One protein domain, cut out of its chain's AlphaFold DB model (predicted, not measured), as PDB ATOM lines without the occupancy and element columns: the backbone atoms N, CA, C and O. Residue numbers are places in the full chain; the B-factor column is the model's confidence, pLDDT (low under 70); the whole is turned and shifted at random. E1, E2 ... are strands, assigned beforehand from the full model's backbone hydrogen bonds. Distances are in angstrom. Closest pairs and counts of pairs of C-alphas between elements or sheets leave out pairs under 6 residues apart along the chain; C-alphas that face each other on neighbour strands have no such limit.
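Overview. This is residues 277 to 314 and 327 to 361 of the 900 residues of the protein "Uncharacterized protein hpf1" of Kluyveromyces delphensis (UniProt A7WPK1). A strongly twisted sheet of three strands, E2, E6 and E5, is partly face to face with a two-stranded hairpin, E3 and E4, as a small sandwich. At one end the tip of the E5 and E6 hairpin, residues 334 to 339, sticks out; a tail without named elements, residues 348 to 361, follows E6. The 73 printed residues hold no named helix and six strands, E1 to E6 in chain order, all strand in class; both sheets, E2 - E6 - E5 and E3 - E4, are antiparallel. The whole is only just loose, close to compact, with a radius of gyration of the C-alphas of 13.8 A, and elongated, spanning 44 by 25 by 21 A.

Along the chain. E6, residues 338 to 347, is 27.5 A long and ends at C-alpha 347 (-0.523, 39.823, -13.989). E5 is residues 327 to 335, 23.5 A, and bends by 51 degrees at residue 330; E2 is residues 286 to 289, 10.3 A. E3, residues 291 to 299, 19.3 A, bends by 84 degrees at residue 294; E4 is residues 304 to 309, 15.4 A. E1, residues 277 to 279, 6.8 A, begins at C-alpha 277 (11.784, 46.898, -22.813).

Arrangement. Inner strand E6 has N 342 and O 331 of E5 2.9 A apart, and N 345 and O 287 of E2 2.8 A apart, within hydrogen-bond range. In the E3 and E4 hairpin, N 306 and O 297 are 2.8 A apart. The sandwich, two sheets face to face, has its facing parts 10.0 A centre to centre; the closest C-alphas of E3 and E6 are Gly 291 and Tyr 343, 6.6 A. E1 pairs with no named strand and is apart from E2.

Size, cuts and confidence. The farthest C-alphas, Gly 338 and Pro 361, are 45.3 A apart. Residues 315 to 326 are not printed, and C-alphas 314 and 327 are 16.9 A apart across this cut. Of the links printed whole, E1 to E2 is short and the others are tight. Mean pLDDT of the printed part is 77.0; 21 residues are under 70, among them 333 to 340 and 358 to 361.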
ATOM      1  N   ARG A 277      11.390  47.077 -24.220       88.31
ATOM      2  CA  ARG A 277      11.784  46.898 -22.813       88.31
ATOM      3  C   ARG A 277      10.786  47.548 -21.869       88.31
ATOM      4  O   ARG A 277      10.607  48.765 -21.921       88.31
ATOM      5  N   VAL A 278      10.196  46.759 -20.972       91.31
ATOM      6  CA  VAL A 278       9.199  47.228 -19.998       91.31
ATOM      7  C   VAL A 278       9.561  46.734 -18.598       91.31
ATOM      8  O   VAL A 278       9.582  45.539 -18.330       91.31
ATOM      9  N   LYS A 279       9.815  47.660 -17.672       91.31
ATOM     10  CA  LYS A 279      10.095  47.364 -16.260       91.31
ATOM     11  C   LYS A 279       8.907  47.741 -15.378       91.31
ATOM     12  O   LYS A 279       8.235  48.734 -15.638       91.31
ATOM     13  N   GLY A 280       8.679  46.970 -14.314       89.81
ATOM     14  CA  GLY A 280       7.619  47.223 -13.325       89.81
ATOM     15  C   GLY A 280       6.261  46.573 -13.621       89.81
ATOM     16  O   GLY A 280       5.308  46.830 -12.887       89.81
ATOM     17  N   PHE A 281       6.149  45.733 -14.658       92.12
ATOM     18  CA  PHE A 281       4.911  45.007 -14.973       92.12
ATOM     19  C   PHE A 281       4.451  44.100 -13.814       92.12
ATOM     20  O   PHE A 281       5.261  43.502 -13.108       92.12
ATOM     21  N   GLY A 282       3.133  43.997 -13.614       83.88
ATOM     22  CA  GLY A 282       2.523  43.223 -12.528       83.88
ATOM     23  C   GLY A 282       2.377  43.979 -11.205       83.88
ATOM     24  O   GLY A 282       2.132  43.361 -10.174       83.88
ATOM     25  N   GLY A 283       2.503  45.309 -11.213       81.50
ATOM     26  CA  GLY A 283       2.352  46.170 -10.029       81.50
ATOM     27  C   GLY A 283       0.927  46.679  -9.762       81.50
ATOM     28  O   GLY A 283       0.771  47.632  -9.006       81.50
ATOM     29  N   GLY A 284      -0.092  46.114 -10.420       83.69
ATOM     30  CA  GLY A 284      -1.445  46.689 -10.562       83.69
ATOM     31  C   GLY A 284      -1.690  47.302 -11.951       83.69
ATOM     32  O   GLY A 284      -2.826  47.349 -12.426       83.69
ATOM     33  N   ASN A 285      -0.599  47.659 -12.627       90.75
ATOM     34  CA  ASN A 285      -0.542  48.054 -14.028       90.75
ATOM     35  C   ASN A 285      -0.858  46.912 -15.010       90.75
ATOM     36  O   ASN A 285      -0.905  45.729 -14.657       90.75
ATOM     37  N   PHE A 286      -1.072  47.290 -16.271       89.69
ATOM     38  CA  PHE A 286      -1.414  46.373 -17.354       89.69
ATOM     39  C   PHE A 286      -0.926  46.852 -18.731       89.69
ATOM     40  O   PHE A 286      -0.638  48.033 -18.939       89.69
ATOM     41  N   LEU A 287      -0.849  45.908 -19.674       89.62
ATOM     42  CA  LEU A 287      -0.545  46.147 -21.091       89.62
ATOM     43  C   LEU A 287      -1.836  46.018 -21.919       89.62
ATOM     44  O   LEU A 287      -2.666  45.169 -21.603       89.62
ATOM     45  N   MET A 288      -2.011  46.817 -22.973       85.50
ATOM     46  CA  MET A 288      -3.183  46.821 -23.861       85.50
ATOM     47  C   MET A 288      -2.780  46.798 -25.335       85.50
ATOM     48  O   MET A 288      -2.107  47.717 -25.799       85.50
ATOM     49  N   GLY A 289      -3.290  45.822 -26.089       79.12
ATOM     50  CA  GLY A 289      -3.078  45.723 -27.538       79.12
ATOM     51  C   GLY A 289      -4.352  45.497 -28.350       79.12
ATOM     52  O   GLY A 289      -5.343  44.958 -27.847       79.12
ATOM     53  N   PHE A 290      -4.312  45.853 -29.636       72.19
ATOM     54  CA  PHE A 290      -5.260  45.333 -30.626       72.19
ATOM     55  C   PHE A 290      -4.858  43.913 -31.029       72.19
ATOM     56  O   PHE A 290      -3.766  43.694 -31.551       72.19
ATOM     57  N   GLY A 291      -5.740  42.933 -30.838       62.19
ATOM     58  CA  GLY A 291      -5.401  41.551 -31.158       62.19
ATOM     59  C   GLY A 291      -6.564  40.576 -31.131       62.19
ATOM     60  O   GLY A 291      -7.705  40.963 -31.368       62.19
ATOM     61  N   VAL A 292      -6.257  39.305 -30.875       58.88
ATOM     62  CA  VAL A 292      -7.245  38.222 -30.804       58.88
ATOM     63  C   VAL A 292      -7.258  37.657 -29.391       58.88
ATOM     64  O   VAL A 292      -6.210  37.351 -28.824       58.88
ATOM     65  N   LYS A 293      -8.460  37.490 -28.831       61.25
ATOM     66  CA  LYS A 293      -8.648  36.938 -27.488       61.25
ATOM     67  C   LYS A 293      -7.937  35.587 -27.312       61.25
ATOM     68  O   LYS A 293      -8.093  34.684 -28.133       61.25
ATOM     69  N   GLY A 294      -7.244  35.433 -26.190       58.38
ATOM     70  CA  GLY A 294      -6.642  34.190 -25.715       58.38
ATOM     71  C   GLY A 294      -5.223  33.931 -26.219       58.38
ATOM     72  O   GLY A 294      -4.719  32.831 -26.007       58.38
ATOM     73  N   GLN A 295      -4.590  34.897 -26.894       73.88
ATOM     74  CA  GLN A 295      -3.280  34.708 -27.516       73.88
ATOM     75  C   GLN A 295      -2.209  35.640 -26.925       73.88
ATOM     76  O   GLN A 295      -1.982  36.757 -27.386       73.88
ATOM     77  N   PHE A 296      -1.472  35.112 -25.951       86.31
ATOM     78  CA  PHE A 296      -0.127  35.563 -25.597       86.31
ATOM     79  C   PHE A 296       0.752  34.335 -25.333       86.31
ATOM     80  O   PHE A 296       0.235  33.263 -25.013       86.31
ATOM     81  N   ASP A 297       2.066  34.485 -25.460       89.25
ATOM     82  CA  ASP A 297       3.045  33.504 -24.982       89.25
ATOM     83  C   ASP A 297       4.117  34.223 -24.158       89.25
ATOM     84  O   ASP A 297       4.374  35.406 -24.367       89.25
ATOM     85  N   TYR A 298       4.720  33.535 -23.195       91.44
ATOM     86  CA  TYR A 298       5.764  34.097 -22.345       91.44
ATOM     87  C   TYR A 298       6.866  33.066 -22.119       91.44
ATOM     88  O   TYR A 298       6.675  32.062 -21.423       91.44
ATOM     89  N   ASP A 299       8.041  33.343 -22.681       90.44
ATOM     90  CA  ASP A 299       9.222  32.520 -22.475       90.44
ATOM     91  C   ASP A 299       9.989  32.977 -21.230       90.44
ATOM     92  O   ASP A 299      10.713  33.971 -21.229       90.44
ATOM     93  N   ASN A 300       9.893  32.174 -20.173       87.50
ATOM     94  CA  ASN A 300      10.594  32.389 -18.908       87.50
ATOM     95  C   ASN A 300      12.125  32.146 -18.975       87.50
ATOM     96  O   ASN A 300      12.769  32.096 -17.927       87.50
ATOM     97  N   GLN A 301      12.704  31.941 -20.164       86.06
ATOM     98  CA  GLN A 301      14.157  31.937 -20.398       86.06
ATOM     99  C   GLN A 301      14.650  33.272 -20.973       86.06
ATOM    100  O   GLN A 301      15.631  33.826 -20.482       86.06
ATOM    101  N   THR A 302      13.976  33.808 -21.993       89.50
ATOM    102  CA  THR A 302      14.313  35.117 -22.585       89.50
ATOM    103  C   THR A 302      13.653  36.306 -21.884       89.50
ATOM    104  O   THR A 302      14.115  37.431 -22.055       89.50
ATOM    105  N   GLY A 303      12.597  36.086 -21.094       90.56
ATOM    106  CA  GLY A 303      11.821  37.154 -20.454       90.56
ATOM    107  C   GLY A 303      10.940  37.931 -21.434       90.56
ATOM    108  O   GLY A 303      10.532  39.054 -21.131       90.56
ATOM    109  N   ILE A 304      10.682  37.352 -22.611       90.75
ATOM    110  CA  ILE A 304       9.852  37.939 -23.662       90.75
ATOM    111  C   ILE A 304       8.405  37.474 -23.474       90.75
ATOM    112  O   ILE A 304       8.113  36.278 -23.498       90.75
ATOM    113  N   LEU A 305       7.505  38.441 -23.309       90.56
ATOM    114  CA  LEU A 305       6.058  38.285 -23.429       90.56
ATOM    115  C   LEU A 305       5.653  38.688 -24.853       90.56
ATOM    116  O   LEU A 305       5.677  39.872 -25.188       90.56
ATOM    117  N   HIS A 306       5.263  37.715 -25.674       87.25
ATOM    118  CA  HIS A 306       4.686  37.957 -26.992       87.25
ATOM    119  C   HIS A 306       3.171  38.145 -26.871       87.25
ATOM    120  O   HIS A 306       2.456  37.238 -26.439       87.25
ATOM    121  N   MET A 307       2.662  39.299 -27.291       84.25
ATOM    122  CA  MET A 307       1.231  39.555 -27.460       84.25
ATOM    123  C   MET A 307       0.853  39.396 -28.933       84.25
ATOM    124  O   MET A 307       1.202  40.236 -29.767       84.25
ATOM    125  N   TYR A 308       0.109  38.334 -29.252       76.50
ATOM    126  CA  TYR A 308      -0.375  38.110 -30.612       76.50
ATOM    127  C   TYR A 308      -1.534  39.064 -30.910       76.50
ATOM    128  O   TYR A 308      -2.495  39.189 -30.144       76.50
ATOM    129  N   GLY A 309      -1.483  39.718 -32.065       68.50
ATOM    130  CA  GLY A 309      -2.534  40.638 -32.462       68.50
ATOM    131  C   GLY A 309      -2.397  41.125 -33.889       68.50
ATOM    132  O   GLY A 309      -1.729  40.491 -34.706       68.50
ATOM    133  N   ASN A 310      -3.032  42.255 -34.198       61.19
ATOM    134  CA  ASN A 310      -2.782  42.904 -35.478       61.19
ATOM    135  C   ASN A 310      -1.403  43.574 -35.384       61.19
ATOM    136  O   ASN A 310      -1.185  44.390 -34.495       61.19
ATOM    137  N   GLY A 311      -0.454  43.137 -36.212       64.19
ATOM    138  CA  GLY A 311       0.967  43.451 -36.048       64.19
ATOM    139  C   GLY A 311       1.731  42.413 -35.218       64.19
ATOM    140  O   GLY A 311       2.635  41.779 -35.756       64.19
ATOM    141  N   GLY A 312       1.352  42.224 -33.950       74.88
ATOM    142  CA  GLY A 312       2.061  41.355 -32.994       74.88
ATOM    143  C   GLY A 312       3.243  42.067 -32.321       74.88
ATOM    144  O   GLY A 312       3.984  42.803 -32.973       74.88
ATOM    145  N   HIS A 313       3.382  41.910 -31.001       80.25
ATOM    146  CA  HIS A 313       4.265  42.759 -30.191       80.25
ATOM    147  C   HIS A 313       5.035  41.951 -29.145       80.25
ATOM    148  O   HIS A 313       4.430  41.230 -28.353       80.25
ATOM    149  N   ASP A 314       6.356  42.121 -29.117       85.69
ATOM    150  CA  ASP A 314       7.239  41.509 -28.123       85.69
ATOM    151  C   ASP A 314       7.578  42.502 -27.007       85.69
ATOM    152  O   ASP A 314       7.994  43.633 -27.271       85.69
ATOM    153  N   SER A 327      -3.555  37.122 -16.835       88.00
ATOM    154  CA  SER A 327      -4.940  37.015 -17.296       88.00
ATOM    155  C   SER A 327      -5.261  38.104 -18.303       88.00
ATOM    156  O   SER A 327      -4.823  39.245 -18.149       88.00
ATOM    157  N   GLU A 328      -6.131  37.777 -19.248       86.19
ATOM    158  CA  GLU A 328      -6.682  38.733 -20.198       86.19
ATOM    159  C   GLU A 328      -8.102  39.205 -19.840       86.19
ATOM    160  O   GLU A 328      -8.935  38.444 -19.338       86.19
ATOM    161  N   SER A 329      -8.408  40.453 -20.187       84.12
ATOM    162  CA  SER A 329      -9.769  40.985 -20.268       84.12
ATOM    163  C   SER A 329      -9.937  41.830 -21.533       84.12
ATOM    164  O   SER A 329      -8.979  42.395 -22.055       84.12
ATOM    165  N   ALA A 330     -11.166  41.914 -22.048       78.75
ATOM    166  CA  ALA A 330     -11.500  42.916 -23.055       78.75
ATOM    167  C   ALA A 330     -11.790  44.242 -22.337       78.75
ATOM    168  O   ALA A 330     -12.630  44.278 -21.436       78.75
ATOM    169  N   GLU A 331     -11.114  45.313 -22.739       76.00
ATOM    170  CA  GLU A 331     -11.289  46.662 -22.199       76.00
ATOM    171  C   GLU A 331     -11.756  47.609 -23.311       76.00
ATOM    172  O   GLU A 331     -11.315  47.503 -24.457       76.00
ATOM    173  N   ARG A 332     -12.688  48.518 -22.994       72.44
ATOM    174  CA  ARG A 332     -13.214  49.503 -23.948       72.44
ATOM    175  C   ARG A 332     -12.674  50.887 -23.613       72.44
ATOM    176  O   ARG A 332     -13.257  51.587 -22.784       72.44
ATOM    177  N   ILE A 333     -11.599  51.285 -24.281       65.38
ATOM    178  CA  ILE A 333     -10.987  52.599 -24.082       65.38
ATOM    179  C   ILE A 333     -11.678  53.681 -24.920       65.38
ATOM    180  O   ILE A 333     -12.230  53.423 -25.994       65.38
ATOM    181  N   ASN A 334     -11.614  54.919 -24.433       59.84
ATOM    182  CA  ASN A 334     -12.046  56.109 -25.158       59.84
ATOM    183  C   ASN A 334     -10.798  56.799 -25.728       59.84
ATOM    184  O   ASN A 334     -10.027  57.383 -24.972       59.84
ATOM    185  N   MET A 335     -10.595  56.754 -27.046       57.22
ATOM    186  CA  MET A 335      -9.546  57.534 -27.712       57.22
ATOM    187  C   MET A 335     -10.172  58.754 -28.410       57.22
ATOM    188  O   MET A 335     -11.350  58.707 -28.766       57.22
ATOM    189  N   PRO A 336      -9.408  59.815 -28.740       48.44
ATOM    190  CA  PRO A 336      -9.930  60.995 -29.452       48.44
ATOM    191  C   PRO A 336     -10.521  60.750 -30.859       48.44
ATOM    192  O   PRO A 336     -10.877  61.704 -31.544       48.44
ATOM    193  N   ARG A 337     -10.586  59.494 -31.328       50.22
ATOM    194  CA  ARG A 337     -11.178  59.086 -32.615       50.22
ATOM    195  C   ARG A 337     -12.393  58.155 -32.465       50.22
ATOM    196  O   ARG A 337     -12.951  57.758 -33.480       50.22
ATOM    197  N   GLY A 338     -12.786  57.800 -31.237       55.56
ATOM    198  CA  GLY A 338     -13.894  56.881 -30.954       55.56
ATOM    199  C   GLY A 338     -13.620  55.923 -29.788       55.56
ATOM    200  O   GLY A 338     -12.596  56.012 -29.106       55.56
ATOM    201  N   HIS A 339     -14.547  54.992 -29.568       61.12
ATOM    202  CA  HIS A 339     -14.362  53.881 -28.633       61.12
ATOM    203  C   HIS A 339     -13.627  52.731 -29.322       61.12
ATOM    204  O   HIS A 339     -14.001  52.343 -30.427       61.12
ATOM    205  N   PHE A 340     -12.630  52.156 -28.652       64.50
ATOM    206  CA  PHE A 340     -11.858  51.023 -29.161       64.50
ATOM    207  C   PHE A 340     -11.893  49.877 -28.152       64.50
ATOM    208  O   PHE A 340     -11.763  50.101 -26.948       64.50
ATOM    209  N   TYR A 341     -12.075  48.650 -28.643       70.75
ATOM    210  CA  TYR A 341     -11.932  47.440 -27.838       70.75
ATOM    211  C   TYR A 341     -10.500  46.920 -27.974       70.75
ATOM    212  O   TYR A 341     -10.033  46.663 -29.082       70.75
ATOM    213  N   MET A 342      -9.810  46.778 -26.846       77.00
ATOM    214  CA  MET A 342      -8.440  46.273 -26.760       77.00
ATOM    215  C   MET A 342      -8.368  45.119 -25.759       77.00
ATOM    216  O   MET A 342      -9.219  44.986 -24.876       77.00
ATOM    217  N   TYR A 343      -7.343  44.281 -25.889       80.06
ATOM    218  CA  TYR A 343      -7.080  43.194 -24.954       80.06
ATOM    219  C   TYR A 343      -6.060  43.641 -23.918       80.06
ATOM    220  O   TYR A 343      -4.904  43.920 -24.239       80.06
ATOM    221  N   ARG A 344      -6.524  43.716 -22.672       85.81
ATOM    222  CA  ARG A 344      -5.737  44.025 -21.485       85.81
ATOM    223  C   ARG A 344      -5.109  42.751 -20.938       85.81
ATOM    224  O   ARG A 344      -5.835  41.819 -20.606       85.81
ATOM    225  N   LEU A 345      -3.793  42.744 -20.744       89.56
ATOM    226  CA  LEU A 345      -3.066  41.728 -19.981       89.56
ATOM    227  C   LEU A 345      -2.706  42.273 -18.601       89.56
ATOM    228  O   LEU A 345      -1.995  43.270 -18.477       89.56
ATOM    229  N   THR A 346      -3.183  41.588 -17.565       90.56
ATOM    230  CA  THR A 346      -2.899  41.891 -16.155       90.56
ATOM    231  C   THR A 346      -2.237  40.682 -15.514       90.56
ATOM    232  O   THR A 346      -2.729  39.564 -15.661       90.56
ATOM    233  N   TYR A 347      -1.139  40.880 -14.788       93.31
ATOM    234  CA  TYR A 347      -0.523  39.823 -13.989       93.31
ATOM    235  C   TYR A 347      -1.065  39.869 -12.555       93.31
ATOM    236  O   TYR A 347      -0.940  40.879 -11.871       93.31
ATOM    237  N   ASN A 348      -1.683  38.773 -12.112       92.12
ATOM    238  CA  ASN A 348      -2.380  38.662 -10.822       92.12
ATOM    239  C   ASN A 348      -1.515  38.045  -9.708       92.12
ATOM    240  O   ASN A 348      -2.024  37.706  -8.638       92.12
ATOM    241  N   GLY A 349      -0.226  37.823  -9.971       89.44
ATOM    242  CA  GLY A 349       0.743  37.388  -8.968       89.44
ATOM    243  C   GLY A 349       1.469  38.569  -8.330       89.44
ATOM    244  O   GLY A 349       1.382  39.699  -8.799       89.44
ATOM    245  N   ASN A 350       2.273  38.293  -7.302       88.88
ATOM    246  CA  ASN A 350       3.304  39.246  -6.888       88.88
ATOM    247  C   ASN A 350       4.384  39.291  -7.986       88.88
ATOM    248  O   ASN A 350       4.839  38.212  -8.395       88.88
ATOM    249  N   PRO A 351       4.787  40.473  -8.487       86.56
ATOM    250  CA  PRO A 351       5.798  40.574  -9.535       86.56
ATOM    251  C   PRO A 351       7.158  40.066  -9.020       86.56
ATOM    252  O   PRO A 351       7.425  40.164  -7.814       86.56
ATOM    253  N   PRO A 352       8.021  39.502  -9.886       86.06
ATOM    254  CA  PRO A 352       9.326  39.000  -9.468       86.06
ATOM    255  C   PRO A 352      10.186  40.112  -8.852       86.06
ATOM    256  O   PRO A 352      10.256  41.222  -9.372       86.06
ATOM    257  N   SER A 353      10.863  39.812  -7.740       74.88
ATOM    258  CA  SER A 353      11.784  40.757  -7.081       74.88
ATOM    259  C   SER A 353      13.103  40.951  -7.833       74.88
ATOM    260  O   SER A 353      13.861  41.865  -7.521       74.88
ATOM    261  N   ASP A 354      13.384  40.052  -8.769       64.56
ATOM    262  CA  ASP A 354      14.473  40.099  -9.730       64.56
ATOM    263  C   ASP A 354      13.884  39.638 -11.066       64.56
ATOM    264  O   ASP A 354      13.258  38.575 -11.120       64.56
ATOM    265  N   THR A 355      14.017  40.465 -12.101       67.88
ATOM    266  CA  THR A 355      13.549  40.172 -13.461       67.88
ATOM    267  C   THR A 355      14.707  40.022 -14.449       67.88
ATOM    268  O   THR A 355      14.462  39.837 -15.642       67.88
ATOM    269  N   GLU A 356      15.969  40.061 -14.001       75.44
ATOM    270  CA  GLU A 356      17.097  39.765 -14.883       75.44
ATOM    271  C   GLU A 356      17.092  38.274 -15.246       75.44
ATOM    272  O   GLU A 356      17.216  37.381 -14.405       75.44
ATOM    273  N   CYS A 357      16.935  37.984 -16.537       77.38
ATOM    274  CA  CYS A 357      17.070  36.626 -17.038       77.38
ATOM    275  C   CYS A 357      18.519  36.156 -16.874       77.38
ATOM    276  O   CYS A 357      19.459  36.828 -17.305       77.38
ATOM    277  N   GLY A 358      18.704  34.982 -16.260       60.31
ATOM    278  CA  GLY A 358      20.025  34.371 -16.103       60.31
ATOM    279  C   GLY A 358      20.727  34.224 -17.457       60.31
ATOM    280  O   GLY A 358      20.067  34.009 -18.465       60.31
ATOM    281  N   ILE A 359      22.057  34.362 -17.495       48.72
ATOM    282  CA  ILE A 359      22.806  34.576 -18.748       48.72
ATOM    283  C   ILE A 359      22.575  33.447 -19.773       48.72
ATOM    284  O   ILE A 359      23.237  32.406 -19.748       48.72
ATOM    285  N   HIS A 360      21.675  33.702 -20.723       41.81
ATOM    286  CA  HIS A 360      21.491  32.914 -21.935       41.81
ATOM    287  C   HIS A 360      22.471  33.395 -23.023       41.81
ATOM    288  O   HIS A 360      22.764  34.587 -23.103       41.81
ATOM    289  N   PRO A 361      22.987  32.504 -23.891       35.81
ATOM    290  CA  PRO A 361      24.005  32.839 -24.890       35.81
ATOM    291  C   PRO A 361      23.437  33.541 -26.138       35.81
ATOM    292  O   PRO A 361      23.894  33.294 -27.254       35.81
TER     293      PRO A 361